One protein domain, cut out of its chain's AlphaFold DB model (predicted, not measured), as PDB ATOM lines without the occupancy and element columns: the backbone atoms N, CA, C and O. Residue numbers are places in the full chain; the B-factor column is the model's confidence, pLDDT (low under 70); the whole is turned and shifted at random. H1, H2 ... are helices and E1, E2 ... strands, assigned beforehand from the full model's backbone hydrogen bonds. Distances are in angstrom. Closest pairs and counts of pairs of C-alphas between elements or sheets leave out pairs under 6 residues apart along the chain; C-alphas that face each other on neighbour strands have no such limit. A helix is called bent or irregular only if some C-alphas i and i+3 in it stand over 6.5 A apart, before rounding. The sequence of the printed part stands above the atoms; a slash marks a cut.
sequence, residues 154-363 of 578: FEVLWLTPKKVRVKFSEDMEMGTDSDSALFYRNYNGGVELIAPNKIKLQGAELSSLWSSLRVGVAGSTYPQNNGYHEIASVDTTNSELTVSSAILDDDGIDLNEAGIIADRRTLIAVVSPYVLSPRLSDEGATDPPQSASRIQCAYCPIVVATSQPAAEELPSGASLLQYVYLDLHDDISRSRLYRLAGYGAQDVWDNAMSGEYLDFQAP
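AT A GLANCE: This is residues 154 to 363 of the 578 residues of the protein "Putative tail protein" of viral metagenome (UniProt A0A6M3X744). What does the model look like? A seven-stranded sheet, curled like part of a barrel and folded back on itself, stands partly face to face with the sheet E12 E15 E16 as a sandwich, and a third sheet, E1 E2 E14 E13, sits beside them. The small hairpin E9 and E10 makes an arm at one end. What is it built of? The printed part has 210 residues, 96 of them, under half, in named elements: E1 to E5, H1, then E6 to E16, mostly strand, the sheets antiparallel and the largest in the order E3 E11 E6 E7 E8 E5 E4. It is compact, with a radius of gyration of the C-alphas of 18.1 A and spans of 64 by 49 by 29 A.

HOW THE PARTS SIT: What begins the printed part? E1, residues 154 to 160, and E2, residues 163 to 168, form a hairpin, with N 157 and O 165 within hydrogen-bond range at 2.8 A. E2 neighbours E14, residues 323 to 328, with N 166 and O 324 at 2.8 A, and E14 forms a hairpin with E13, residues 303 to 307, with N 307 and O 325 at 3.0 A. How does the largest sheet fold? E3, residues 185 to 188, E11, residues 268 to 272, and E6, residues 214 to 218, face E8, residues 240 to 243, E5, residues 198 to 201, and E4, residues 191 to 194, as the leaves of a folded sheet, bent back on itself, with E7, residues 227 to 235, as hinge; E6 E7 E8 is a meander, each strand antiparallel to the one before. N 187 and O 269 are 2.8 A apart across E3 and E11, and N 199 and O 241 are 2.8 A apart across E5 and E8. H1, residues 208 to 212, is on this sheet at a height of 6.4 A; it is only just irregular, C-alphas 209 and 212 being 6.8 A apart, with 0 of 1 O i to N i+4 and 0 of 2 O i to N i+3 pairs within range. What faces it? E12, residues 274 to 278, E15, residues 337 to 346, and E16, residues 352 to 361, make the sandwich's other sheet, with N 275 and O 341 at 2.9 A and N 340 and O 358 at 3.0 A. The closest C-alphas of E7 and E12 are Tyr 228 and Val 275, 6.6 A apart. E9, residues 253 to 255, and E10, residues 261 to 264, form a hairpin with N 254 and O 263 at 3.0 A, and both are apart from E3.

IN THESE COORDINATES: Where are the anchors? C-alpha 154 of E1 is at (25.048, 54.622, 11.139), and C-alpha 361 of E16 at (13.306, 46.822, 8.135). Which strands are long? E15 spans 26.4 A, E16 26.0 A and E7 21.2 A from first to last C-alpha.

THE WHOLE: Is it cut? The printed part has no cut; the C-alphas farthest apart are Ala 258 and Gly 317, 64.2 A. Which links are long, and where is confidence low? The links E2 to E3, E12 to E13 and E13 to E14 are long, and residues 280 to 296 have pLDDT under 70.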
ATOM      1  N   PHE A 154      25.788  54.178   9.962       92.12
ATOM      2  CA  PHE A 154      25.048  54.622  11.139       92.12
ATOM      3  C   PHE A 154      23.530  54.604  10.929       92.12
ATOM      4  O   PHE A 154      22.775  54.158  11.792       92.12
ATOM      5  N   GLU A 155      23.057  55.106   9.787       91.94
ATOM      6  CA  GLU A 155      21.625  55.244   9.511       91.94
ATOM      7  C   GLU A 155      21.318  55.033   8.029       91.94
ATOM      8  O   GLU A 155      22.096  55.397   7.146       91.94
ATOM      9  N   VAL A 156      20.143  54.469   7.754       92.56
ATOM     10  CA  VAL A 156      19.627  54.245   6.405       92.56
ATOM     11  C   VAL A 156      18.222  54.840   6.311       92.56
ATOM     12  O   VAL A 156      17.306  54.417   7.015       92.56
ATOM     13  N   LEU A 157      18.041  55.810   5.415       91.25
ATOM     14  CA  LEU A 157      16.770  56.479   5.156       91.25
ATOM     15  C   LEU A 157      16.328  56.261   3.712       91.25
ATOM     16  O   LEU A 157      16.960  56.710   2.760       91.25
ATOM     17  N   TRP A 158      15.177  55.630   3.543       88.69
ATOM     18  CA  TRP A 158      14.600  55.355   2.233       88.69
ATOM     19  C   TRP A 158      13.827  56.553   1.687       88.69
ATOM     20  O   TRP A 158      12.923  57.066   2.347       88.69
ATOM     21  N   LEU A 159      14.147  56.956   0.457       84.81
ATOM     22  CA  LEU A 159      13.419  58.001  -0.266       84.81
ATOM     23  C   LEU A 159      12.380  57.399  -1.214       84.81
ATOM     24  O   LEU A 159      11.238  57.850  -1.276       84.81
ATOM     25  N   THR A 160      12.773  56.361  -1.949       84.06
ATOM     26  CA  THR A 160      11.906  55.612  -2.869       84.06
ATOM     27  C   THR A 160      12.261  54.127  -2.798       84.06
ATOM     28  O   THR A 160      13.346  53.812  -2.317       84.06
ATOM     29  N   PRO A 161      11.436  53.201  -3.318       87.38
ATOM     30  CA  PRO A 161      11.788  51.777  -3.355       87.38
ATOM     31  C   PRO A 161      13.123  51.444  -4.039       87.38
ATOM     32  O   PRO A 161      13.658  50.371  -3.785       87.38
ATOM     33  N   LYS A 162      13.666  52.360  -4.858       89.75
ATOM     34  CA  LYS A 162      14.957  52.213  -5.547       89.75
ATOM     35  C   LYS A 162      16.063  53.134  -5.044       89.75
ATOM     36  O   LYS A 162      17.179  53.029  -5.534       89.75
ATOM     37  N   LYS A 163      15.772  54.067  -4.136       89.94
ATOM     38  CA  LYS A 163      16.735  55.093  -3.721       89.94
ATOM     39  C   LYS A 163      16.771  55.229  -2.216       89.94
ATOM     40  O   LYS A 163      15.749  55.516  -1.582       89.94
ATOM     41  N   VAL A 164      17.968  55.088  -1.670       92.19
ATOM     42  CA  VAL A 164      18.217  55.118  -0.235       92.19
ATOM     43  C   VAL A 164      19.365  56.062   0.088       92.19
ATOM     44  O   VAL A 164      20.337  56.155  -0.653       92.19
ATOM     45  N   ARG A 165      19.233  56.798   1.187       93.25
ATOM     46  CA  ARG A 165      20.275  57.640   1.759       93.25
ATOM     47  C   ARG A 165      20.933  56.900   2.904       93.25
ATOM     48  O   ARG A 165      20.244  56.462   3.821       93.25
ATOM     49  N   VAL A 166      22.245  56.809   2.862       93.88
ATOM     50  CA  VAL A 166      23.069  56.206   3.902       93.88
ATOM     51  C   VAL A 166      23.808  57.319   4.622       93.88
ATOM     52  O   VAL A 166      24.283  58.254   3.976       93.88
ATOM     53  N   LYS A 167      23.861  57.230   5.949       93.69
ATOM     54  CA  LYS A 167      24.659  58.093   6.813       93.69
ATOM     55  C   LYS A 167      25.770  57.273   7.464       93.69
ATOM     56  O   LYS A 167      25.480  56.214   8.024       93.69
ATOM     57  N   PHE A 168      26.991  57.789   7.437       93.69
ATOM     58  CA  PHE A 168      28.159  57.208   8.099       93.69
ATOM     59  C   PHE A 168      28.373  57.791   9.506       93.69
ATOM     60  O   PHE A 168      27.790  58.826   9.849       93.69
ATOM     61  N   SER A 169      29.163  57.108  10.340       91.38
ATOM     62  CA  SER A 169      29.583  57.609  11.662       91.38
ATOM     63  C   SER A 169      30.434  58.872  11.581       91.38
ATOM     64  O   SER A 169      30.381  59.697  12.493       91.38
ATOM     65  N   GLU A 170      31.167  59.028  10.485       90.38
ATOM     66  CA  GLU A 170      32.144  60.087  10.257       90.38
ATOM     67  C   GLU A 170      32.224  60.486   8.783       90.38
ATOM     68  O   GLU A 170      31.475  59.989   7.935       90.38
ATOM     69  N   ASP A 171      33.090  61.456   8.504       92.31
ATOM     70  CA  ASP A 171      33.270  62.025   7.179       92.31
ATOM     71  C   ASP A 171      34.040  61.039   6.292       92.31
ATOM     72  O   ASP A 171      35.157  60.639   6.602       92.31
ATOM     73  N   MET A 172      33.421  60.660   5.174       93.06
ATOM     74  CA  MET A 172      33.974  59.707   4.219       93.06
ATOM     75  C   MET A 172      34.767  60.397   3.113       93.06
ATOM     76  O   MET A 172      34.452  61.529   2.723       93.06
ATOM     77  N   GLU A 173      35.720  59.681   2.519       92.56
ATOM     78  CA  GLU A 173      36.346  60.133   1.285       92.56
ATOM     79  C   GLU A 173      35.329  60.097   0.127       92.56
ATOM     80  O   GLU A 173      34.733  59.065  -0.208       92.56
ATOM     81  N   MET A 174      35.112  61.256  -0.500       92.00
ATOM     82  CA  MET A 174      34.168  61.433  -1.605       92.00
ATOM     83  C   MET A 174      34.930  61.563  -2.922       92.00
ATOM     84  O   MET A 174      35.390  62.643  -3.290       92.00
ATOM     85  N   GLY A 175      35.032  60.458  -3.651       88.75
ATOM     86  CA  GLY A 175      35.816  60.358  -4.875       88.75
ATOM     87  C   GLY A 175      35.337  59.240  -5.794       88.75
ATOM     88  O   GLY A 175      34.374  58.530  -5.508       88.75
ATOM     89  N   THR A 176      35.998  59.102  -6.940       85.31
ATOM     90  CA  THR A 176      35.711  58.040  -7.924       85.31
ATOM     91  C   THR A 176      36.746  56.919  -7.906       85.31
ATOM     92  O   THR A 176      36.727  56.053  -8.789       85.31
ATOM     93  N   ASP A 177      37.661  56.965  -6.944       89.44
ATOM     94  CA  ASP A 177      38.695  55.961  -6.736       89.44
ATOM     95  C   ASP A 177      38.122  54.777  -5.956       89.44
ATOM     96  O   ASP A 177      37.073  54.899  -5.329       89.44
ATOM     97  N   SER A 178      38.759  53.605  -6.042       85.44
ATOM     98  CA  SER A 178      38.223  52.348  -5.479       85.44
ATOM     99  C   SER A 178      37.968  52.388  -3.979       85.44
ATOM    100  O   SER A 178      37.189  51.583  -3.471       85.44
ATOM    101  N   ASP A 179      38.629  53.319  -3.311       88.75
ATOM    102  CA  ASP A 179      38.698  53.432  -1.868       88.75
ATOM    103  C   ASP A 179      37.706  54.490  -1.361       88.75
ATOM    104  O   ASP A 179      37.468  54.605  -0.167       88.75
ATOM    105  N   SER A 180      37.034  55.212  -2.260       91.44
ATOM    106  CA  SER A 180      36.087  56.257  -1.894       91.44
ATOM    107  C   SER A 180      34.656  55.730  -1.722       91.44
ATOM    108  O   SER A 180      34.208  54.797  -2.394       91.44
ATOM    109  N   ALA A 181      33.859  56.404  -0.891       90.69
ATOM    110  CA  ALA A 181      32.460  56.038  -0.640       90.69
ATOM    111  C   ALA A 181      31.543  56.201  -1.871       90.69
ATOM    112  O   ALA A 181      30.524  55.525  -1.997       90.69
ATOM    113  N   LEU A 182      31.902  57.068  -2.824       92.88
ATOM    114  CA  LEU A 182      31.155  57.233  -4.078       92.88
ATOM    115  C   LEU A 182      31.622  56.280  -5.185       92.88
ATOM    116  O   LEU A 182      31.160  56.397  -6.320       92.88
ATOM    117  N   PHE A 183      32.487  55.313  -4.891       92.50
ATOM    118  CA  PHE A 183      32.938  54.381  -5.910       92.50
ATOM    119  C   PHE A 183      31.807  53.483  -6.414       92.50
ATOM    120  O   PHE A 183      31.173  52.747  -5.655       92.50
ATOM    121  N   TYR A 184      31.602  53.482  -7.729       91.81
ATOM    122  CA  TYR A 184      30.853  52.435  -8.407       91.81
ATOM    123  C   TYR A 184      31.354  52.257  -9.841       91.81
ATOM    124  O   TYR A 184      31.715  53.217 -10.530       91.81
ATOM    125  N   ARG A 185      31.346  51.014 -10.325       92.00
ATOM    126  CA  ARG A 185      31.559  50.692 -11.742       92.00
ATOM    127  C   ARG A 185      30.430  49.811 -12.223       92.00
ATOM    128  O   ARG A 185      30.335  48.662 -11.811       92.00
ATOM    129  N   ASN A 186      29.574  50.368 -13.070       91.25
ATOM    130  CA  ASN A 186      28.430  49.671 -13.637       91.25
ATOM    131  C   ASN A 186      28.753  49.198 -15.060       91.25
ATOM    132  O   ASN A 186      29.023  50.012 -15.944       91.25
ATOM    133  N   TYR A 187      28.707  47.885 -15.264       90.88
ATOM    134  CA  TYR A 187      28.864  47.223 -16.550       90.88
ATOM    135  C   TYR A 187      27.509  46.695 -16.992       90.88
ATOM    136  O   TYR A 187      27.006  45.699 -16.469       90.88
ATOM    137  N   ASN A 188      26.914  47.396 -17.951       86.12
ATOM    138  CA  ASN A 188      25.628  47.046 -18.527       86.12
ATOM    139  C   ASN A 188      25.846  46.499 -19.944       86.12
ATOM    140  O   ASN A 188      26.134  47.263 -20.869       86.12
ATOM    141  N   GLY A 189      25.735  45.178 -20.101       76.56
ATOM    142  CA  GLY A 189      26.107  44.476 -21.329       76.56
ATOM    143  C   GLY A 189      27.614  44.204 -21.437       76.56
ATOM    144  O   GLY A 189      28.439  44.903 -20.853       76.56
ATOM    145  N   GLY A 190      27.980  43.143 -22.166       83.69
ATOM    146  CA  GLY A 190      29.376  42.689 -22.259       83.69
ATOM    147  C   GLY A 190      29.886  41.972 -21.002       83.69
ATOM    148  O   GLY A 190      31.094  41.845 -20.821       83.69
ATOM    149  N   VAL A 191      28.975  41.519 -20.140       91.06
ATOM    150  CA  VAL A 191      29.264  40.665 -18.985       91.06
ATOM    151  C   VAL A 191      29.068  39.212 -19.406       91.06
ATOM    152  O   VAL A 191      28.044  38.885 -19.995       91.06
ATOM    153  N   GLU A 192      30.037  38.359 -19.102       92.31
ATOM    154  CA  GLU A 192      29.984  36.916 -19.350       92.31
ATOM    155  C   GLU A 192      30.357  36.197 -18.048       92.31
ATOM    156  O   GLU A 192      31.407  36.464 -17.455       92.31
ATOM    157  N   LEU A 193      29.474  35.324 -17.567       91.81
ATOM    158  CA  LEU A 193      29.712  34.497 -16.389       91.81
ATOM    159  C   LEU A 193      30.346  33.193 -16.861       91.81
ATOM    160  O   LEU A 193      29.697  32.402 -17.530       91.81
ATOM    161  N   ILE A 194      31.613  32.988 -16.518       90.69
ATOM    162  CA  ILE A 194      32.429  31.841 -16.907       90.69
ATOM    163  C   ILE A 194      32.574  30.920 -15.693       90.69
ATOM    164  O   ILE A 194      33.166  31.266 -14.663       90.69
ATOM    165  N   ALA A 195      32.054  29.704 -15.807       82.88
ATOM    166  CA  ALA A 195      32.140  28.729 -14.726       82.88
ATOM    167  C   ALA A 195      33.604  28.291 -14.438       82.88
ATOM    168  O   ALA A 195      34.432  28.220 -15.349       82.88
ATOM    169  N   PRO A 196      33.944  27.928 -13.185       84.25
ATOM    170  CA  PRO A 196      33.052  27.865 -12.029       84.25
ATOM    171  C   PRO A 196      32.975  29.160 -11.209       84.25
ATOM    172  O   PRO A 196      32.200  29.195 -10.264       84.25
ATOM    173  N   ASN A 197      33.789  30.185 -11.472       92.88
ATOM    174  CA  ASN A 197      33.901  31.345 -10.574       92.88
ATOM    175  C   ASN A 197      34.519  32.596 -11.220       92.88
ATOM    176  O   ASN A 197      35.152  33.392 -10.529       92.88
ATOM    177  N   LYS A 198      34.386  32.767 -12.536       93.56
ATOM    178  CA  LYS A 198      35.001  33.872 -13.273       93.56
ATOM    179  C   LYS A 198      33.955  34.762 -13.924       93.56
ATOM    180  O   LYS A 198      33.100  34.286 -14.648       93.56
ATOM    181  N   ILE A 199      34.046  36.067 -13.726       93.12
ATOM    182  CA  ILE A 199      33.190  37.048 -14.392       93.12
ATOM    183  C   ILE A 199      34.064  37.840 -15.342       93.12
ATOM    184  O   ILE A 199      35.006  38.504 -14.914       93.12
ATOM    185  N   LYS A 200      33.761  37.786 -16.630       93.12
ATOM    186  CA  LYS A 200      34.468  38.557 -17.642       93.12
ATOM    187  C   LYS A 200      33.689  39.823 -17.961       93.12
ATOM    188  O   LYS A 200      32.489  39.775 -18.225       93.12
ATOM    189  N   LEU A 201      34.388  40.952 -17.934       91.19
ATOM    190  CA  LEU A 201      33.828  42.282 -18.157       91.19
ATOM    191  C   LEU A 201      34.466  42.880 -19.413       91.19
ATOM    192  O   LEU A 201      35.596  43.369 -19.387       91.19
ATOM    193  N   GLN A 202      33.774  42.810 -20.547       85.06
ATOM    194  CA  GLN A 202      34.327  43.269 -21.821       85.06
ATOM    195  C   GLN A 202      34.558  44.786 -21.819       85.06
ATOM    196  O   GLN A 202      33.652  45.567 -21.539       85.06
ATOM    197  N   GLY A 203      35.778  45.206 -22.170       79.38
ATOM    198  CA  GLY A 203      36.145  46.625 -22.251       79.38
ATOM    199  C   GLY A 203      36.300  47.322 -20.895       79.38
ATOM    200  O   GLY A 203      36.325  48.549 -20.852       79.38
ATOM    201  N   ALA A 204      36.394  46.563 -19.799       81.69
ATOM    202  CA  ALA A 204      36.573  47.105 -18.460       81.69
ATOM    203  C   ALA A 204      38.049  47.376 -18.130       81.69
ATOM    204  O   ALA A 204      38.897  46.490 -18.255       81.69
ATOM    205  N   GLU A 205      38.335  48.579 -17.627       82.62
ATOM    206  CA  GLU A 205      39.593  48.895 -16.944       82.62
ATOM    207  C   GLU A 205      39.504  48.404 -15.494       82.62
ATOM    208  O   GLU A 205      38.919  49.061 -14.633       82.62
ATOM    209  N   LEU A 206      40.022  47.200 -15.244       87.00
ATOM    210  CA  LEU A 206      40.024  46.602 -13.909       87.00
ATOM    211  C   LEU A 206      41.226  47.090 -13.088       87.00
ATOM    212  O   LEU A 206      42.314  47.288 -13.628       87.00
ATOM    213  N   SER A 207      41.049  47.207 -11.770       86.88
ATOM    214  CA  SER A 207      42.132  47.501 -10.823       86.88
ATOM    215  C   SER A 207      42.342  46.338  -9.861       86.88
ATOM    216  O   SER A 207      41.383  45.760  -9.352       86.88
ATOM    217  N   SER A 208      43.603  46.028  -9.552       84.94
ATOM    218  CA  SER A 208      43.951  45.036  -8.528       84.94
ATOM    219  C   SER A 208      43.466  45.418  -7.128       84.94
ATOM    220  O   SER A 208      43.375  44.548  -6.271       84.94
ATOM    221  N   LEU A 209      43.135  46.695  -6.899       84.12
ATOM    222  CA  LEU A 209      42.609  47.193  -5.624       84.12
ATOM    223  C   LEU A 209      41.162  46.750  -5.353       84.12
ATOM    224  O   LEU A 209      40.690  46.850  -4.229       84.12
ATOM    225  N   TRP A 210      40.450  46.194  -6.342       88.00
ATOM    226  CA  TRP A 210      39.049  45.791  -6.162       88.00
ATOM    227  C   TRP A 210      38.857  44.509  -5.343       88.00
ATOM    228  O   TRP A 210      37.719  44.099  -5.132       88.00
ATOM    229  N   SER A 211      39.921  43.866  -4.859       85.25
ATOM    230  CA  SER A 211      39.808  42.672  -4.007       85.25
ATOM    231  C   SER A 211      39.108  42.938  -2.668       85.25
ATOM    232  O   SER A 211      38.549  42.020  -2.074       85.25
ATOM    233  N   SER A 212      39.124  44.181  -2.177       84.50
ATOM    234  CA  SER A 212      38.369  44.589  -0.983       84.50
ATOM    235  C   SER A 212      36.880  44.816  -1.271       84.50
ATOM    236  O   SER A 212      36.071  44.827  -0.345       84.50
ATOM    237  N   LEU A 213      36.501  44.966  -2.543       91.50
ATOM    238  CA  LEU A 213      35.153  45.312  -2.976       91.50
ATOM    239  C   LEU A 213      34.306  44.068  -3.267       91.50
ATOM    240  O   LEU A 213      34.703  42.913  -3.065       91.50
ATOM    241  N   ARG A 214      33.074  44.315  -3.712       93.19
ATOM    242  CA  ARG A 214      32.079  43.292  -4.023       93.19
ATOM    243  C   ARG A 214      31.512  43.541  -5.412       93.19
ATOM    244  O   ARG A 214      31.379  44.687  -5.839       93.19
ATOM    245  N   VAL A 215      31.186  42.460  -6.117       94.12
ATOM    246  CA  VAL A 215      30.534  42.518  -7.429       94.12
ATOM    247  C   VAL A 215      29.094  42.036  -7.306       94.12
ATOM    248  O   VAL A 215      28.840  40.899  -6.916       94.12
ATOM    249  N   GLY A 216      28.146  42.921  -7.593       93.38
ATOM    250  CA  GLY A 216      26.729  42.609  -7.718       93.38
ATOM    251  C   GLY A 216      26.405  42.205  -9.150       93.38
ATOM    252  O   GLY A 216      26.681  42.970 -10.069       93.38
ATOM    253  N   VAL A 217      25.812  41.034  -9.351       92.38
ATOM    254  CA  VAL A 217      25.381  40.532 -10.658       92.38
ATOM    255  C   VAL A 217      23.856  40.461 -10.702       92.38
ATOM    256  O   VAL A 217      23.212  40.030  -9.744       92.38
ATOM    257  N   ALA A 218      23.269  40.888 -11.817       91.50
ATOM    258  CA  ALA A 218      21.840  40.779 -12.081       91.50
ATOM    259  C   ALA A 218      21.565  40.413 -13.548       91.50
ATOM    260  O   ALA A 218      22.317  40.790 -14.446       91.50
ATOM    261  N   GLY A 219      20.452  39.713 -13.786       86.88
ATOM    262  CA  GLY A 219      19.943  39.384 -15.124       86.88
ATOM    263  C   GLY A 219      20.242  37.964 -15.617       86.88
ATOM    264  O   GLY A 219      19.839  37.629 -16.728       86.88
ATOM    265  N   SER A 220      20.912  37.129 -14.817       88.88
ATOM    266  CA  SER A 220      21.238  35.737 -15.179       88.88
ATOM    267  C   SER A 220      20.024  34.808 -15.067       88.88
ATOM    268  O   SER A 220      19.200  34.986 -14.163       88.88
ATOM    269  N   THR A 221      19.954  33.763 -15.909       87.94
ATOM    270  CA  THR A 221      18.913  32.705 -15.801       87.94
ATOM    271  C   THR A 221      18.975  32.016 -14.456       87.94
ATOM    272  O   THR A 221      17.962  31.583 -13.912       87.94
ATOM    273  N   TYR A 222      20.200  31.825 -13.974       87.62
ATOM    274  CA  TYR A 222      20.490  31.030 -12.802       87.62
ATOM    275  C   TYR A 222      20.377  31.922 -11.569       87.62
ATOM    276  O   TYR A 222      21.176  32.852 -11.429       87.62
ATOM    277  N   PRO A 223      19.433  31.655 -10.647       84.06
ATOM    278  CA  PRO A 223      19.225  32.503  -9.476       84.06
ATOM    279  C   PRO A 223      20.476  32.651  -8.603       84.06
ATOM    280  O   PRO A 223      20.714  33.721  -8.068       84.06
ATOM    281  N   GLN A 224      21.303  31.606  -8.514       85.19
ATOM    282  CA  GLN A 224      22.542  31.595  -7.723       85.19
ATOM    283  C   GLN A 224      23.655  32.506  -8.256       85.19
ATOM    284  O   GLN A 224      24.569  32.845  -7.510       85.19
ATOM    285  N   ASN A 225      23.585  32.880  -9.534       89.38
ATOM    286  CA  ASN A 225      24.504  33.839 -10.141       89.38
ATOM    287  C   ASN A 225      24.077  35.288  -9.870       89.38
ATOM    288  O   ASN A 225      24.834  36.200 -10.169       89.38
ATOM    289  N   ASN A 226      22.843  35.514  -9.404       88.94
ATOM    290  CA  ASN A 226      22.339  36.849  -9.112       88.94
ATOM    291  C   ASN A 226      22.597  37.186  -7.637       88.94
ATOM    292  O   ASN A 226      22.442  36.338  -6.757       88.94
ATOM    293  N   GLY A 227      22.926  38.445  -7.357       88.38
ATOM    294  CA  GLY A 227      23.276  38.924  -6.022       88.38
ATOM    295  C   GLY A 227      24.732  39.367  -5.934       88.38
ATOM    296  O   GLY A 227      25.356  39.685  -6.941       88.38
ATOM    297  N   TYR A 228      25.260  39.450  -4.714       92.12
ATOM    298  CA  TYR A 228      26.620  39.928  -4.472       92.12
ATOM    299  C   TYR A 228      27.602  38.780  -4.287       92.12
ATOM    300  O   TYR A 228      27.338  37.829  -3.550       92.12
ATOM    301  N   HIS A 229      28.773  38.937  -4.890       93.06
ATOM    302  CA  HIS A 229      29.882  38.006  -4.810       93.06
ATOM    303  C   HIS A 229      31.146  38.735  -4.343       93.06
ATOM    304  O   HIS A 229      31.397  39.890  -4.698       93.06
ATOM    305  N   GLU A 230      31.948  38.063  -3.524       92.94
ATOM    306  CA  GLU A 230      33.244  38.579  -3.095       92.94
ATOM    307  C   GLU A 230      34.297  38.360  -4.178       92.94
ATOM    308  O   GLU A 230      34.407  37.266  -4.735       92.94
ATOM    309  N   ILE A 231      35.060  39.413  -4.472       94.00
ATOM    310  CA  ILE A 231      36.122  39.406  -5.474       94.00
ATOM    311  C   ILE A 231      37.380  38.827  -4.821       94.00
ATOM    312  O   ILE A 231      38.024  39.472  -4.004       94.00
ATOM    313  N   ALA A 232      37.740  37.602  -5.192       93.19
ATOM    314  CA  ALA A 232      38.928  36.926  -4.678       93.19
ATOM    315  C   ALA A 232      40.215  37.414  -5.361       93.19
ATOM    316  O   ALA A 232      41.264  37.515  -4.726       93.19
ATOM    317  N   SER A 233      40.158  37.699  -6.665       92.56
ATOM    318  CA  SER A 233      41.294  38.235  -7.422       92.56
ATOM    319  C   SER A 233      40.840  38.922  -8.704       92.56
ATOM    320  O   SER A 233      39.804  38.566  -9.266       92.56
ATOM    321  N   VAL A 234      41.666  39.828  -9.218       92.44
ATOM    322  CA  VAL A 234      41.414  40.575 -10.455       92.44
ATOM    323  C   VAL A 234      42.513  40.274 -11.471       92.44
ATOM    324  O   VAL A 234      43.690  40.478 -11.181       92.44
ATOM    325  N   ASP A 235      42.137  39.814 -12.663       91.81
ATOM    326  CA  ASP A 235      43.031  39.660 -13.812       91.81
ATOM    327  C   ASP A 235      42.799  40.809 -14.801       91.81
ATOM    328  O   ASP A 235      41.873  40.803 -15.617       91.81
ATOM    329  N   THR A 236      43.675  41.810 -14.729       89.38
ATOM    330  CA  THR A 236      43.622  43.006 -15.576       89.38
ATOM    331  C   THR A 236      43.990  42.734 -17.037       89.38
ATOM    332  O   THR A 236      43.673  43.552 -17.894       89.38
ATOM    333  N   THR A 237      44.632  41.600 -17.349       88.06
ATOM    334  CA  THR A 237      45.053  41.265 -18.722       88.06
ATOM    335  C   THR A 237      43.897  40.695 -19.534       88.06
ATOM    336  O   THR A 237      43.741  41.028 -20.708       88.06
ATOM    337  N   ASN A 238      43.081  39.846 -18.906       86.94
ATOM    338  CA  ASN A 238      41.938  39.198 -19.554       86.94
ATOM    339  C   ASN A 238      40.599  39.903 -19.276       86.94
ATOM    340  O   ASN A 238      39.566  39.481 -19.799       86.94
ATOM    341  N   SER A 239      40.615  40.972 -18.472       91.19
ATOM    342  CA  SER A 239      39.420  41.635 -17.936       91.19
ATOM    343  C   SER A 239      38.491  40.646 -17.212       91.19
ATOM    344  O   SER A 239      37.274  40.648 -17.413       91.19
ATOM    345  N   GLU A 240      39.077  39.791 -16.368       93.38
ATOM    346  CA  GLU A 240      38.373  38.760 -15.601       93.38
ATOM    347  C   GLU A 240      38.438  39.041 -14.092       93.38
ATOM    348  O   GLU A 240      39.481  39.392 -13.538       93.38
ATOM    349  N   LEU A 241      37.317  38.836 -13.406       93.56
ATOM    350  CA  LEU A 241      37.207  38.817 -11.952       93.56
ATOM    351  C   LEU A 241      37.020  37.375 -11.493       93.56
ATOM    352  O   LEU A 241      36.101  36.699 -11.947       93.56
ATOM    353  N   THR A 242      37.841  36.910 -10.560       94.06
ATOM    354  CA  THR A 242      37.601  35.637  -9.874       94.06
ATOM    355  C   THR A 242      36.798  35.917  -8.615       94.06
ATOM    356  O   THR A 242      37.243  36.692  -7.769       94.06
ATOM    357  N   VAL A 243      35.642  35.276  -8.462       94.81
ATOM    358  CA  VAL A 243      34.796  35.389  -7.268       94.81
ATOM    359  C   VAL A 243      34.955  34.187  -6.332       94.81
ATOM    360  O   VAL A 243      35.401  33.112  -6.741       94.81
ATOM    361  N   SER A 244      34.622  34.364  -5.052       90.69
ATOM    362  CA  SER A 244      34.733  33.304  -4.036       90.69
ATOM    363  C   SER A 244      33.614  32.255  -4.114       90.69
ATOM    364  O   SER A 244      33.806  31.100  -3.733       90.69
ATOM    365  N   SER A 245      32.448  32.635  -4.630       89.25
ATOM    366  CA  SER A 245      31.284  31.765  -4.811       89.25
ATOM    367  C   SER A 245      31.306  31.020  -6.146       89.25
ATOM    368  O   SER A 245      31.796  31.542  -7.146       89.25
ATOM    369  N   ALA A 246      30.679  29.844  -6.189       89.12
ATOM    370  CA  ALA A 246      30.466  29.126  -7.439       89.12
ATOM    371  C   ALA A 246      29.361  29.789  -8.281       89.12
ATOM    372  O   ALA A 246      28.248  29.986  -7.794       89.12
ATOM    373  N   ILE A 247      29.663  30.073  -9.545       91.44
ATOM    374  CA  ILE A 247      28.736  30.577 -10.559       91.44
ATOM    375  C   ILE A 247      28.619  29.569 -11.709       91.44
ATOM    376  O   ILE A 247      29.532  28.782 -11.976       91.44
ATOM    377  N   LEU A 248      27.474  29.589 -12.382       91.81
ATOM    378  CA  LEU A 248      27.229  28.838 -13.611       91.81
ATOM    379  C   LEU A 248      27.510  29.694 -14.836       91.81
ATOM    380  O   LEU A 248      27.444  30.920 -14.765       91.81
ATOM    381  N   ASP A 249      27.783  29.005 -15.939       92.12
ATOM    382  CA  ASP A 249      28.029  29.605 -17.243       92.12
ATOM    383  C   ASP A 249      26.768  30.325 -17.747       92.12
ATOM    384  O   ASP A 249      25.699  29.713 -17.806       92.12
ATOM    385  N   ASP A 250      26.872  31.619 -18.047       90.12
ATOM    386  CA  ASP A 250      25.789  32.425 -18.628       90.12
ATOM    387  C   ASP A 250      26.385  33.614 -19.400       90.12
ATOM    388  O   ASP A 250      27.056  34.479 -18.833       90.12
ATOM    389  N   ASP A 251      26.125  33.661 -20.702       86.19
ATOM    390  CA  ASP A 251      26.531  34.732 -21.617       86.19
ATOM    391  C   ASP A 251      25.377  35.711 -21.919       86.19
ATOM    392  O   ASP A 251      25.506  36.613 -22.751       86.19
ATOM    393  N   GLY A 252      24.233  35.535 -21.250       85.19
ATOM    394  CA  GLY A 252      23.013  36.297 -21.483       85.19
ATOM    395  C   GLY A 252      22.267  35.885 -22.753       85.19
ATOM    396  O   GLY A 252      21.289  36.542 -23.108       85.19
ATOM    397  N   ILE A 253      22.676  34.821 -23.451       85.88
ATOM    398  CA  ILE A 253      22.051  34.371 -24.697       85.88
ATOM    399  C   ILE A 253      21.196  33.135 -24.428       85.88
ATOM    400  O   ILE A 253      21.692  32.043 -24.164       85.88
ATOM    401  N   ASP A 254      19.883  33.283 -24.591       85.12
ATOM    402  CA  ASP A 254      18.975  32.146 -24.529       85.12
ATOM    403  C   ASP A 254      18.891  31.490 -25.910       85.12
ATOM    404  O   ASP A 254      18.517  32.122 -26.902       85.12
ATOM    405  N   LEU A 255      19.237  30.206 -25.985       86.25
ATOM    406  CA  LEU A 255      19.128  29.401 -27.201       86.25
ATOM    407  C   LEU A 255      17.834  28.583 -27.178       86.25
ATOM    408  O   LEU A 255      17.450  28.021 -26.154       86.25
ATOM    409  N   ASN A 256      17.163  28.472 -28.324       87.62
ATOM    410  CA  ASN A 256      16.066  27.518 -28.478       87.62
ATOM    411  C   ASN A 256      16.588  26.076 -28.632       87.62
ATOM    412  O   ASN A 256      17.788  25.835 -28.763       87.62
ATOM    413  N   GLU A 257      15.673  25.104 -28.699       86.62
ATOM    414  CA  GLU A 257      16.000  23.679 -28.896       86.62
ATOM    415  C   GLU A 257      16.832  23.394 -30.164       86.62
ATOM    416  O   GLU A 257      17.494  22.361 -30.253       86.62
ATOM    417  N   ALA A 258      16.824  24.302 -31.145       86.38
ATOM    418  CA  ALA A 258      17.598  24.200 -32.380       86.38
ATOM    419  C   ALA A 258      18.980  24.889 -32.304       86.38
ATOM    420  O   ALA A 258      19.681  24.943 -33.315       86.38
ATOM    421  N   GLY A 259      19.373  25.431 -31.143       84.00
ATOM    422  CA  GLY A 259      20.640  26.143 -30.954       84.00
ATOM    423  C   GLY A 259      20.682  27.530 -31.605       84.00
ATOM    424  O   GLY A 259      21.760  28.070 -31.843       84.00
ATOM    425  N   ILE A 260      19.522  28.102 -31.933       86.81
ATOM    426  CA  ILE A 260      19.390  29.457 -32.479       86.81
ATOM    427  C   ILE A 260      19.078  30.413 -31.329       86.81
ATOM    428  O   ILE A 260      18.306  30.066 -30.436       86.81
ATOM    429  N   ILE A 261      19.638  31.624 -31.385       87.19
ATOM    430  CA  ILE A 261      19.351  32.710 -30.438       87.19
ATOM    431  C   ILE A 261      17.843  32.971 -30.412       87.19
ATOM    432  O   ILE A 261      17.269  33.434 -31.400       87.19
ATOM    433  N   ALA A 262      17.222  32.646 -29.286       84.44
ATOM    434  CA  ALA A 262      15.822  32.904 -29.000       84.44
ATOM    435  C   ALA A 262      15.653  34.300 -28.399       84.44
ATOM    436  O   ALA A 262      14.792  35.056 -28.847       84.44
ATOM    437  N   ASP A 263      16.505  34.640 -27.428       84.44
ATOM    438  CA  ASP A 263      16.488  35.928 -26.744       84.44
ATOM    439  C   ASP A 263      17.902  36.346 -26.318       84.44
ATOM    440  O   ASP A 263      18.815  35.525 -26.206       84.44
ATOM    441  N   ARG A 264      18.095  37.649 -26.116       86.44
ATOM    442  CA  ARG A 264      19.325  38.223 -25.568       86.44
ATOM    443  C   ARG A 264      18.974  39.052 -24.354       86.44
ATOM    444  O   ARG A 264      18.365  40.115 -24.468       86.44
ATOM    445  N   ARG A 265      19.417  38.579 -23.202       87.25
ATOM    446  CA  ARG A 265      19.243  39.241 -21.921       87.25
ATOM    447  C   ARG A 265      20.453  40.093 -21.623       87.25
ATOM    448  O   ARG A 265      21.584  39.792 -22.004       87.25
ATOM    449  N   THR A 266      20.191  41.174 -20.915       86.12
ATOM    450  CA  THR A 266      21.232  42.099 -20.515       86.12
ATOM    451  C   THR A 266      21.719  41.719 -19.127       86.12
ATOM    452  O   THR A 266      21.039  41.981 -18.137       86.12
ATOM    453  N   LEU A 267      22.894  41.097 -19.069       90.38
ATOM    454  CA  LEU A 267      23.610  40.885 -17.820       90.38
ATOM    455  C   LEU A 267      24.211  42.209 -17.339       90.38
ATOM    456  O   LEU A 267      24.811  42.961 -18.116       90.38
ATOM    457  N   ILE A 268      24.037  42.474 -16.049       91.62
ATOM    458  CA  ILE A 268      24.563  43.649 -15.363       91.62
ATOM    459  C   ILE A 268      25.530  43.167 -14.288       91.62
ATOM    460  O   ILE A 268      25.183  42.296 -13.491       91.62
ATOM    461  N   ALA A 269      26.720  43.757 -14.248       93.12
ATOM    462  CA  ALA A 269      27.678  43.577 -13.168       93.12
ATOM    463  C   ALA A 269      28.072  44.944 -12.610       93.12
ATOM    464  O   ALA A 269      28.470  45.833 -13.360       93.12
ATOM    465  N   VAL A 270      27.976  45.118 -11.296       93.44
ATOM    466  CA  VAL A 270      28.351  46.360 -10.621       93.44
ATOM    467  C   VAL A 270      29.391  46.078  -9.557       93.44
ATOM    468  O   VAL A 270      29.149  45.282  -8.658       93.44
ATOM    469  N   VAL A 271      30.536  46.751  -9.635       93.38
ATOM    470  CA  VAL A 271      31.542  46.733  -8.568       93.38
ATOM    471  C   VAL A 271      31.292  47.925  -7.653       93.38
ATOM    472  O   VAL A 271      31.235  49.061  -8.125       93.38
ATOM    473  N   SER A 272      31.094  47.660  -6.363       93.56
ATOM    474  CA  SER A 272      30.726  48.664  -5.360       93.56
ATOM    475  C   SER A 272      31.216  48.245  -3.963       93.56
ATOM    476  O   SER A 272      31.332  47.043  -3.696       93.56
ATOM    477  N   PRO A 273      31.472  49.208  -3.057       92.75
ATOM    478  CA  PRO A 273      31.780  48.924  -1.654       92.75
ATOM    479  C   PRO A 273      30.547  48.459  -0.863       92.75
ATOM    480  O   PRO A 273      30.671  47.875   0.210       92.75
ATOM    481  N   TYR A 274      29.340  48.697  -1.378       94.19
ATOM    482  CA  TYR A 274      28.086  48.391  -0.699       94.19
ATOM    483  C   TYR A 274      27.509  47.045  -1.115       94.19
ATOM    484  O   TYR A 274      27.411  46.735  -2.304       94.19
ATOM    485  N   VAL A 275      27.045  46.291  -0.120       92.38
ATOM    486  CA  VAL A 275      26.296  45.045  -0.285       92.38
ATOM    487  C   VAL A 275      24.964  45.169   0.422       92.38
ATOM    488  O   VAL A 275      24.910  45.340   1.637       92.38
ATOM    489  N   LEU A 276      23.887  45.013  -0.336       91.50
ATOM    490  CA  LEU A 276      22.541  44.904   0.204       91.50
ATOM    491  C   LEU A 276      22.096  43.446   0.113       91.50
ATOM    492  O   LEU A 276      21.968  42.896  -0.976       91.50
ATOM    493  N   SER A 277      21.866  42.813   1.258       87.50
ATOM    494  CA  SER A 277      21.499  41.400   1.324       87.50
ATOM    495  C   SER A 277      20.207  41.201   2.120       87.50
ATOM    496  O   SER A 277      20.008  41.855   3.148       87.50
ATOM    497  N   PRO A 278      19.288  40.334   1.662       83.62
ATOM    498  CA  PRO A 278      18.122  39.958   2.446       83.62
ATOM    499  C   PRO A 278      18.568  39.078   3.616       83.62
ATOM    500  O   PRO A 278      19.430  38.208   3.468       83.62
ATOM    501  N   ARG A 279      17.961  39.263   4.788       77.50
ATOM    502  CA  ARG A 279      18.385  38.584   6.020       77.50
ATOM    503  C   ARG A 279      17.808  37.162   6.159       77.50
ATOM    504  O   ARG A 279      17.271  36.795   7.197       77.50
ATOM    505  N   LEU A 280      17.938  36.348   5.110       62.31
ATOM    506  CA  LEU A 280      17.291  35.032   4.984       62.31
ATOM    507  C   LEU A 280      17.740  33.996   6.032       62.31
ATOM    508  O   LEU A 280      16.957  33.125   6.394       62.31
ATOM    509  N   SER A 281      18.994  34.056   6.498       52.22
ATOM    510  CA  SER A 281      19.575  33.062   7.421       52.22
ATOM    511  C   SER A 281      19.185  33.267   8.884       52.22
ATOM    512  O   SER A 281      19.139  32.305   9.650       52.22
ATOM    513  N   ASP A 282      18.908  34.511   9.273       52.75
ATOM    514  CA  ASP A 282      18.596  34.879  10.660       52.75
ATOM    515  C   ASP A 282      17.080  34.981  10.884       52.75
ATOM    516  O   ASP A 282      16.602  35.079  12.015       52.75
ATOM    517  N   GLU A 283      16.324  34.954   9.789       49.53
ATOM    518  CA  GLU A 283      14.875  34.932   9.738       49.53
ATOM    519  C   GLU A 283      14.342  33.587  10.268       49.53
ATOM    520  O   GLU A 283      14.128  32.606   9.554       49.53
ATOM    521  N   GLY A 284      14.163  33.525  11.591       48.81
ATOM    522  CA  GLY A 284      13.388  32.479  12.244       48.81
ATOM    523  C   GLY A 284      14.054  31.106  12.294       48.81
ATOM    524  O   GLY A 284      13.352  30.094  12.300       48.81
ATOM    525  N   ALA A 285      15.386  31.016  12.379       47.91
ATOM    526  CA  ALA A 285      16.055  29.738  12.662       47.91
ATOM    527  C   ALA A 285      15.474  29.050  13.922       47.91
ATOM    528  O   ALA A 285      15.357  27.827  13.962       47.91
ATOM    529  N   THR A 286      15.025  29.849  14.897       53.16
ATOM    530  CA  THR A 286      14.333  29.425  16.125       53.16
ATOM    531  C   THR A 286      12.806  29.542  16.077       53.16
ATOM    532  O   THR A 286      12.139  29.012  16.965       53.16
ATOM    533  N   ASP A 287      12.242  30.228  15.079       59.09
ATOM    534  CA  ASP A 287      10.797  30.451  14.966       59.09
ATOM    535  C   ASP A 287      10.113  29.282  14.237       59.09
ATOM    536  O   ASP A 287      10.723  28.640  13.373       59.09
ATOM    537  N   PRO A 288       8.831  28.995  14.544       57.88
ATOM    538  CA  PRO A 288       8.094  27.945  13.856       57.88
ATOM    539  C   PRO A 288       8.066  28.190  12.334       57.88
ATOM    540  O   PRO A 288       8.022  29.346  11.900       57.88
ATOM    541  N   PRO A 289       8.033  27.128  11.501       53.84
ATOM    542  CA  PRO A 289       8.030  27.226  10.035       53.84
ATOM    543  C   PRO A 289       6.986  28.197   9.463       53.84
ATOM    544  O   PRO A 289       7.200  28.795   8.413       53.84
ATOM    545  N   GLN A 290       5.880  28.389  10.169       53.97
ATOM    546  CA  GLN A 290       4.766  29.242   9.771       53.97
ATOM    547  C   GLN A 290       4.932  30.714  10.193       53.97
ATOM    548  O   GLN A 290       4.021  31.517  10.000       53.97
ATOM    549  N   SER A 291       6.053  31.114  10.798       56.69
ATOM    550  CA  SER A 291       6.251  32.500  11.232       56.69
ATOM    551  C   SER A 291       6.388  33.463  10.045       56.69
ATOM    552  O   SER A 291       6.982  33.141   9.018       56.69
ATOM    553  N   ALA A 292       5.862  34.683  10.195       54.66
ATOM    554  CA  ALA A 292       6.034  35.755   9.208       54.66
ATOM    555  C   ALA A 292       7.506  36.183   9.040       54.66
ATOM    556  O   ALA A 292       7.852  36.770   8.016       54.66
ATOM    557  N   SER A 293       8.345  35.851  10.026       53.69
ATOM    558  CA  SER A 293       9.796  36.040  10.046       53.69
ATOM    559  C   SER A 293      10.575  34.995   9.244       53.69
ATOM    560  O   SER A 293      11.783  35.037   9.315       53.69
ATOM    561  N   ARG A 294       9.937  34.045   8.537       60.38
ATOM    562  CA  ARG A 294      10.595  33.056   7.646       60.38
ATOM    563  C   ARG A 294      10.296  33.285   6.159       60.38
ATOM    564  O   ARG A 294      10.460  32.385   5.330       60.38
ATOM    565  N   ILE A 295       9.727  34.438   5.821       65.06
ATOM    566  CA  ILE A 295       9.210  34.699   4.480       65.06
ATOM    567  C   ILE A 295      10.283  35.417   3.674       65.06
ATOM    568  O   ILE A 295      10.574  36.583   3.927       65.06
ATOM    569  N   GLN A 296      10.787  34.723   2.651       68.12
ATOM    570  CA  GLN A 296      11.827  35.230   1.764       68.12
ATOM    571  C   GLN A 296      11.457  36.585   1.148       68.12
ATOM    572  O   GLN A 296      10.296  36.855   0.825       68.12
ATOM    573  N   CYS A 297      12.468  37.431   0.960       75.31
ATOM    574  CA  CYS A 297      12.330  38.644   0.164       75.31
ATOM    575  C   CYS A 297      12.095  38.261  -1.302       75.31
ATOM    576  O   CYS A 297      12.765  37.368  -1.818       75.31
ATOM    577  N   ALA A 298      11.165  38.943  -1.969       77.62
ATOM    578  CA  ALA A 298      10.947  38.772  -3.403       77.62
ATOM    579  C   ALA A 298      12.101  39.376  -4.221       77.62
ATOM    580  O   ALA A 298      12.447  38.854  -5.276       77.62
ATOM    581  N   TYR A 299      12.709  40.451  -3.709       81.50
ATOM    582  CA  TYR A 299      13.741  41.211  -4.402       81.50
ATOM    583  C   TYR A 299      15.046  41.259  -3.608       81.50
ATOM    584  O   TYR A 299      15.065  41.533  -2.404       81.50
ATOM    585  N   CYS A 300      16.159  41.048  -4.309       81.31
ATOM    586  CA  CYS A 300      17.517  41.237  -3.802       81.31
ATOM    587  C   CYS A 300      18.243  42.245  -4.708       81.31
ATOM    588  O   CYS A 300      19.014  41.842  -5.581       81.31
ATOM    589  N   PRO A 301      17.939  43.548  -4.580       88.56
ATOM    590  CA  PRO A 301      18.459  44.539  -5.506       88.56
ATOM    591  C   PRO A 301      19.960  44.778  -5.315       88.56
ATOM    592  O   PRO A 301      20.476  44.794  -4.195       88.56
ATOM    593  N   ILE A 302      20.643  45.032  -6.430       91.38
ATOM    594  CA  ILE A 302      22.039  45.472  -6.447       91.38
ATOM    595  C   ILE A 302      22.123  47.001  -6.542       91.38
ATOM    596  O   ILE A 302      21.266  47.632  -7.167       91.38
ATOM    597  N   VAL A 303      23.145  47.600  -5.931       92.38
ATOM    598  CA  VAL A 303      23.468  49.027  -6.081       92.38
ATOM    599  C   VAL A 303      24.006  49.244  -7.491       92.38
ATOM    600  O   VAL A 303      24.865  48.492  -7.936       92.38
ATOM    601  N   VAL A 304      23.485  50.244  -8.203       91.12
ATOM    602  CA  VAL A 304      23.850  50.557  -9.601       91.12
ATOM    603  C   VAL A 304      24.482  51.924  -9.780       91.12
ATOM    604  O   VAL A 304      25.146  52.142 -10.795       91.12
ATOM    605  N   ALA A 305      24.266  52.829  -8.830       90.62
ATOM    606  CA  ALA A 305      24.913  54.125  -8.794       90.62
ATOM    607  C   ALA A 305      24.993  54.645  -7.359       90.62
ATOM    608  O   ALA A 305      24.169  54.313  -6.503       90.62
ATOM    609  N   THR A 306      25.989  55.489  -7.131       92.50
ATOM    610  CA  THR A 306      26.198  56.231  -5.894       92.50
ATOM    611  C   THR A 306      26.285  57.717  -6.232       92.50
ATOM    612  O   THR A 306      26.799  58.111  -7.282       92.50
ATOM    613  N   SER A 307      25.726  58.571  -5.381       91.25
ATOM    614  CA  SER A 307      25.808  60.024  -5.559       91.25
ATOM    615  C   SER A 307      25.786  60.749  -4.223       91.25
ATOM    616  O   SER A 307      25.251  60.244  -3.240       91.25
ATOM    617  N   GLN A 308      26.361  61.947  -4.177       89.81
ATOM    618  CA  GLN A 308      26.303  62.782  -2.984       89.81
ATOM    619  C   GLN A 308      24.990  63.585  -2.962       89.81
ATOM    620  O   GLN A 308      24.563  64.081  -4.010       89.81
ATOM    621  N   PRO A 309      24.326  63.734  -1.801       86.38
ATOM    622  CA  PRO A 309      23.196  64.644  -1.675       86.38
ATOM    623  C   PRO A 309      23.614  66.104  -1.838       86.38
ATOM    624  O   PRO A 309      24.735  66.493  -1.513       86.38
ATOM    625  N   ALA A 310      22.675  66.940  -2.279       81.75
ATOM    626  CA  ALA A 310      22.869  68.384  -2.264       81.75
ATOM    627  C   ALA A 310      22.820  68.926  -0.822       81.75
ATOM    628  O   ALA A 310      22.062  68.426   0.011       81.75
ATOM    629  N   ALA A 311      23.565  70.003  -0.544       77.94
ATOM    630  CA  ALA A 311      23.612  70.664   0.773       77.94
ATOM    631  C   ALA A 311      22.223  71.006   1.340       77.94
ATOM    632  O   ALA A 311      22.000  70.944   2.545       77.94
ATOM    633  N   GLU A 312      21.278  71.341   0.462       76.50
ATOM    634  CA  GLU A 312      19.909  71.730   0.810       76.50
ATOM    635  C   GLU A 312      19.019  70.555   1.252       76.50
ATOM    636  O   GLU A 312      17.959  70.774   1.836       76.50
ATOM    637  N   GLU A 313      19.417  69.314   0.959       77.00
ATOM    638  CA  GLU A 313      18.663  68.093   1.283       77.00
ATOM    639  C   GLU A 313      19.049  67.499   2.647       77.00
ATOM    640  O   GLU A 313      18.433  66.529   3.117       77.00
ATOM    641  N   LEU A 314      20.077  68.068   3.280       80.31
ATOM    642  CA  LEU A 314      20.600  67.626   4.561       80.31
ATOM    643  C   LEU A 314      20.039  68.450   5.728       80.31
ATOM    644  O   LEU A 314      19.681  69.620   5.568       80.31
ATOM    645  N   PRO A 315      19.963  67.858   6.933       79.25
ATOM    646  CA  PRO A 315      19.686  68.611   8.148       79.25
ATOM    647  C   PRO A 315      20.704  69.745   8.349       79.25
ATOM    648  O   PRO A 315      21.891  69.590   8.065       79.25
ATOM    649  N   SER A 316      20.249  70.880   8.887       77.81
ATOM    650  CA  SER A 316      21.122  72.023   9.183       77.81
ATOM    651  C   SER A 316      22.278  71.612  10.101       77.81
ATOM    652  O   SER A 316      22.041  71.115  11.199       77.81
ATOM    653  N   GLY A 317      23.516  71.876   9.672       76.06
ATOM    654  CA  GLY A 317      24.735  71.565  10.427       76.06
ATOM    655  C   GLY A 317      25.294  70.154  10.217       76.06
ATOM    656  O   GLY A 317      26.282  69.811  10.855       76.06
ATOM    657  N   ALA A 318      24.692  69.341   9.343       83.38
ATOM    658  CA  ALA A 318      25.223  68.029   8.985       83.38
ATOM    659  C   ALA A 318      26.369  68.146   7.959       83.38
ATOM    660  O   ALA A 318      26.291  68.966   7.040       83.38
ATOM    661  N   SER A 319      27.415  67.323   8.097       86.56
ATOM    662  CA  SER A 319      28.506  67.265   7.115       86.56
ATOM    663  C   SER A 319      28.055  66.515   5.861       86.56
ATOM    664  O   SER A 319      27.495  65.423   5.940       86.56
ATOM    665  N   LEU A 320      28.310  67.102   4.691       88.25
ATOM    666  CA  LEU A 320      28.018  66.505   3.383       88.25
ATOM    667  C   LEU A 320      28.810  65.221   3.122       88.25
ATOM    668  O   LEU A 320      28.368  64.382   2.338       88.25
ATOM    669  N   LEU A 321      29.965  65.073   3.771       91.06
ATOM    670  CA  LEU A 321      30.853  63.923   3.625       91.06
ATOM    671  C   LEU A 321      30.351  62.697   4.404       91.06
ATOM    672  O   LEU A 321      30.880  61.609   4.251       91.06
ATOM    673  N   GLN A 322      29.290  62.830   5.200       92.50
ATOM    674  CA  GLN A 322      28.710  61.701   5.934       92.50
ATOM    675  C   GLN A 322      27.575  61.019   5.181       92.50
ATOM    676  O   GLN A 322      27.032  60.036   5.679       92.50
ATOM    677  N   TYR A 323      27.148  61.546   4.030       93.19
ATOM    678  CA  TYR A 323      25.941  61.073   3.361       93.19
ATOM    679  C   TYR A 323      26.199  60.640   1.927       93.19
ATOM    680  O   TYR A 323      26.796  61.370   1.139       93.19
ATOM    681  N   VAL A 324      25.635  59.489   1.570       93.56
ATOM    682  CA  VAL A 324      25.664  58.942   0.210       93.56
ATOM    683  C   VAL A 324      24.270  58.458  -0.173       93.56
ATOM    684  O   VAL A 324      23.574  57.819   0.617       93.56
ATOM    685  N   TYR A 325      23.841  58.760  -1.392       93.31
ATOM    686  CA  TYR A 325      22.699  58.113  -2.023       93.31
ATOM    687  C   TYR A 325      23.140  56.854  -2.749       93.31
ATOM    688  O   TYR A 325      24.059  56.907  -3.561       93.31
ATOM    689  N   LEU A 326      22.433  55.755  -2.503       94.25
ATOM    690  CA  LEU A 326      22.535  54.524  -3.274       94.25
ATOM    691  C   LEU A 326      21.281  54.387  -4.135       94.25
ATOM    692  O   LEU A 326      20.159  54.360  -3.614       94.25
ATOM    693  N   ASP A 327      21.482  54.284  -5.444       92.62
ATOM    694  CA  ASP A 327      20.440  53.929  -6.397       92.62
ATOM    695  C   ASP A 327      20.524  52.430  -6.697       92.62
ATOM    696  O   ASP A 327      21.604  51.868  -6.885       92.62
ATOM    697  N   LEU A 328      19.368  51.778  -6.733       92.31
ATOM    698  CA  LEU A 328      19.228  50.333  -6.850       92.31
ATOM    699  C   LEU A 328      18.703  49.935  -8.230       92.31
ATOM    700  O   LEU A 328      17.840  50.604  -8.803       92.31
ATOM    701  N   HIS A 329      19.195  48.805  -8.744       88.81
ATOM    702  CA  HIS A 329      18.721  48.213  -9.997       88.81
ATOM    703  C   HIS A 329      17.213  47.932  -9.941       88.81
ATOM    704  O   HIS A 329      16.449  48.290 -10.846       88.81
ATOM    705  N   ASP A 330      16.781  47.314  -8.841       87.75
ATOM    706  CA  ASP A 330      15.410  46.870  -8.634       87.75
ATOM    707  C   ASP A 330      14.807  47.448  -7.350       87.75
ATOM    708  O   ASP A 330      15.503  48.051  -6.533       87.75
ATOM    709  N   ASP A 331      13.493  47.307  -7.206       88.69
ATOM    710  CA  ASP A 331      12.774  47.743  -6.014       88.69
ATOM    711  C   ASP A 331      13.094  46.843  -4.808       88.69
ATOM    712  O   ASP A 331      13.340  45.646  -4.946       88.69
ATOM    713  N   ILE A 332      13.060  47.406  -3.601       89.38
ATOM    714  CA  ILE A 332      13.192  46.633  -2.363       89.38
ATOM    715  C   ILE A 332      11.865  45.982  -1.942       89.38
ATOM    716  O   ILE A 332      10.800  46.607  -2.011       89.38
ATOM    717  N   SER A 333      11.930  44.750  -1.424       86.44
ATOM    718  CA  SER A 333      10.779  44.103  -0.795       86.44
ATOM    719  C   SER A 333      10.327  44.851   0.447       86.44
ATOM    720  O   SER A 333      11.116  45.331   1.261       86.44
ATOM    721  N   ARG A 334       9.018  44.925   0.639       83.00
ATOM    722  CA  ARG A 334       8.428  45.833   1.616       83.00
ATOM    723  C   ARG A 334       8.303  45.212   2.988       83.00
ATOM    724  O   ARG A 334       7.907  44.056   3.119       83.00
ATOM    725  N   SER A 335       8.570  46.009   4.025       80.75
ATOM    726  CA  SER A 335       8.476  45.558   5.422       80.75
ATOM    727  C   SER A 335       9.294  44.291   5.706       80.75
ATOM    728  O   SER A 335       9.002  43.571   6.662       80.75
ATOM    729  N   ARG A 336      10.324  44.033   4.889       82.62
ATOM    730  CA  ARG A 336      11.266  42.920   5.029       82.62
ATOM    731  C   ARG A 336      12.559  43.365   5.677       82.62
ATOM    732  O   ARG A 336      12.882  44.551   5.671       82.62
ATOM    733  N   LEU A 337      13.279  42.398   6.233       84.75
ATOM    734  CA  LEU A 337      14.558  42.628   6.880       84.75
ATOM    735  C   LEU A 337      15.696  42.530   5.867       84.75
ATOM    736  O   LEU A 337      15.853  41.532   5.161       84.75
ATOM    737  N   TYR A 338      16.511  43.573   5.845       87.75
ATOM    738  CA  TYR A 338      17.697  43.669   5.013       87.75
ATOM    739  C   TYR A 338      18.910  44.016   5.861       87.75
ATOM    740  O   TYR A 338      18.793  44.624   6.927       87.75
ATOM    741  N   ARG A 339      20.072  43.636   5.342       90.44
ATOM    742  CA  ARG A 339      21.385  43.998   5.851       90.44
ATOM    743  C   ARG A 339      22.116  44.787   4.778       90.44
ATOM    744  O   ARG A 339      22.343  44.264   3.684       90.44
ATOM    745  N   LEU A 340      22.478  46.025   5.092       93.12
ATOM    746  CA  LEU A 340      23.399  46.817   4.281       93.12
ATOM    747  C   LEU A 340      24.780  46.747   4.923       93.12
ATOM    748  O   LEU A 340      24.913  47.093   6.092       93.12
ATOM    749  N   ALA A 341      25.781  46.308   4.169       92.44
ATOM    750  CA  ALA A 341      27.166  46.217   4.612       92.44
ATOM    751  C   ALA A 341      28.087  47.052   3.713       92.44
ATOM    752  O   ALA A 341      27.851  47.138   2.504       92.44
ATOM    753  N   GLY A 342      29.119  47.650   4.305       92.12
ATOM    754  CA  GLY A 342      30.138  48.441   3.617       92.12
ATOM    755  C   GLY A 342      31.515  47.776   3.662       92.12
ATOM    756  O   GLY A 342      31.931  47.275   4.704       92.12
ATOM    757  N   TYR A 343      32.227  47.770   2.535       91.69
ATOM    758  CA  TYR A 343      33.542  47.146   2.384       91.69
ATOM    759  C   TYR A 343      34.493  48.061   1.620       91.69
ATOM    760  O   TYR A 343      34.145  48.552   0.550       91.69
ATOM    761  N   GLY A 344      35.704  48.255   2.139       87.31
ATOM    762  CA  GLY A 344      36.811  48.878   1.412       87.31
ATOM    763  C   GLY A 344      36.762  50.401   1.278       87.31
ATOM    764  O   GLY A 344      37.825  50.983   1.099       87.31
ATOM    765  N   ALA A 345      35.594  51.048   1.402       90.75
ATOM    766  CA  ALA A 345      35.540  52.512   1.370       90.75
ATOM    767  C   ALA A 345      36.164  53.125   2.633       90.75
ATOM    768  O   ALA A 345      35.983  52.579   3.723       90.75
ATOM    769  N   GLN A 346      36.859  54.243   2.471       92.62
ATOM    770  CA  GLN A 346      37.683  54.894   3.480       92.62
ATOM    771  C   GLN A 346      37.060  56.201   3.977       92.62
ATOM    772  O   GLN A 346      36.264  56.850   3.284       92.62
ATOM    773  N   ASP A 347      37.403  56.555   5.210       91.06
ATOM    774  CA  ASP A 347      37.160  57.884   5.756       91.06
ATOM    775  C   ASP A 347      38.150  58.920   5.180       91.06
ATOM    776  O   ASP A 347      38.958  58.626   4.300       91.06
ATOM    777  N   VAL A 348      38.082  60.163   5.661       89.06
ATOM    778  CA  VAL A 348      39.035  61.230   5.292       89.06
ATOM    779  C   VAL A 348      40.468  60.962   5.804       89.06
ATOM    780  O   VAL A 348      41.400  61.650   5.388       89.06
ATOM    781  N   TRP A 349      40.651  59.981   6.689       86.38
ATOM    782  CA  TRP A 349      41.914  59.616   7.337       86.38
ATOM    783  C   TRP A 349      42.424  58.223   6.918       86.38
ATOM    784  O   TRP A 349      43.247  57.634   7.616       86.38
ATOM    785  N   ASP A 350      41.980  57.719   5.763       87.56
ATOM    786  CA  ASP A 350      42.386  56.448   5.148       87.56
ATOM    787  C   ASP A 350      42.018  55.171   5.953       87.56
ATOM    788  O   ASP A 350      42.530  54.074   5.688       87.56
ATOM    789  N   ASN A 351      41.089  55.250   6.912       88.56
ATOM    790  CA  ASN A 351      40.558  54.082   7.616       88.56
ATOM    791  C   ASN A 351      39.467  53.398   6.784       88.56
ATOM    792  O   ASN A 351      38.393  53.948   6.541       88.56
ATOM    793  N   ALA A 352      39.709  52.154   6.368       89.12
ATOM    794  CA  ALA A 352      38.783  51.407   5.517       89.12
ATOM    795  C   ALA A 352      37.688  50.661   6.304       89.12
ATOM    796  O   ALA A 352      37.963  49.962   7.282       89.12
ATOM    797  N   MET A 353      36.453  50.691   5.790       90.62
ATOM    798  CA  MET A 353      35.352  49.855   6.276       90.62
ATOM    799  C   MET A 353      35.685  48.362   6.150       90.62
ATOM    800  O   MET A 353      36.033  47.870   5.071       90.62
ATOM    801  N   SER A 354      35.468  47.612   7.233       86.62
ATOM    802  CA  SER A 354      35.786  46.180   7.325       86.62
ATOM    803  C   SER A 354      34.532  45.295   7.415       86.62
ATOM    804  O   SER A 354      34.402  44.436   8.286       86.62
ATOM    805  N   GLY A 355      33.566  45.513   6.518       82.25
ATOM    806  CA  GLY A 355      32.341  44.706   6.459       82.25
ATOM    807  C   GLY A 355      31.313  45.041   7.531       82.25
ATOM    808  O   GLY A 355      30.446  44.218   7.844       82.25
ATOM    809  N   GLU A 356      31.402  46.239   8.098       85.31
ATOM    810  CA  GLU A 356      30.417  46.731   9.045       85.31
ATOM    811  C   GLU A 356      29.043  46.829   8.393       85.31
ATOM    812  O   GLU A 356      28.914  47.132   7.202       85.31
ATOM    813  N   TYR A 357      28.006  46.524   9.170       90.19
ATOM    814  CA  TYR A 357      26.664  46.365   8.640       90.19
ATOM    815  C   TYR A 357      25.591  46.971   9.537       90.19
ATOM    816  O   TYR A 357      25.688  46.958  10.763       90.19
ATOM    817  N   LEU A 358      24.519  47.428   8.894       92.00
ATOM    818  CA  LEU A 358      23.291  47.858   9.538       92.00
ATOM    819  C   LEU A 358      22.136  46.957   9.097       92.00
ATOM    820  O   LEU A 358      21.825  46.848   7.906       92.00
ATOM    821  N   ASP A 359      21.480  46.345  10.080       89.81
ATOM    822  CA  ASP A 359      20.231  45.617   9.881       89.81
ATOM    823  C   ASP A 359      19.053  46.590   9.998       89.81
ATOM    824  O   ASP A 359      18.949  47.353  10.960       89.81
ATOM    825  N   PHE A 360      18.131  46.549   9.040       88.12
ATOM    826  CA  PHE A 360      16.946  47.401   9.050       88.12
ATOM    827  C   PHE A 360      15.730  46.692   8.460       88.12
ATOM    828  O   PHE A 360      15.837  45.725   7.704       88.12
ATOM    829  N   GLN A 361      14.547  47.209   8.791       87.25
ATOM    830  CA  GLN A 361      13.306  46.822   8.135       87.25
ATOM    831  C   GLN A 361      12.975  47.834   7.038       87.25
ATOM    832  O   GLN A 361      12.875  49.032   7.300       87.25
ATOM    833  N   ALA A 362      12.791  47.355   5.808       85.88
ATOM    834  CA  ALA A 362      12.382  48.188   4.686       85.88
ATOM    835  C   ALA A 362      11.045  48.892   4.995       85.88
ATOM    836  O   ALA A 362      10.126  48.269   5.543       85.88
ATOM    837  N   PRO A 363      10.889  50.176   4.644       85.19
ATOM    838  CA  PRO A 363       9.691  50.931   4.981       85.19
ATOM    839  C   PRO A 363       8.452  50.384   4.266       85.19
ATOM    840  O   PRO A 363       8.499  49.839   3.159       85.19
TER     841      PRO A 363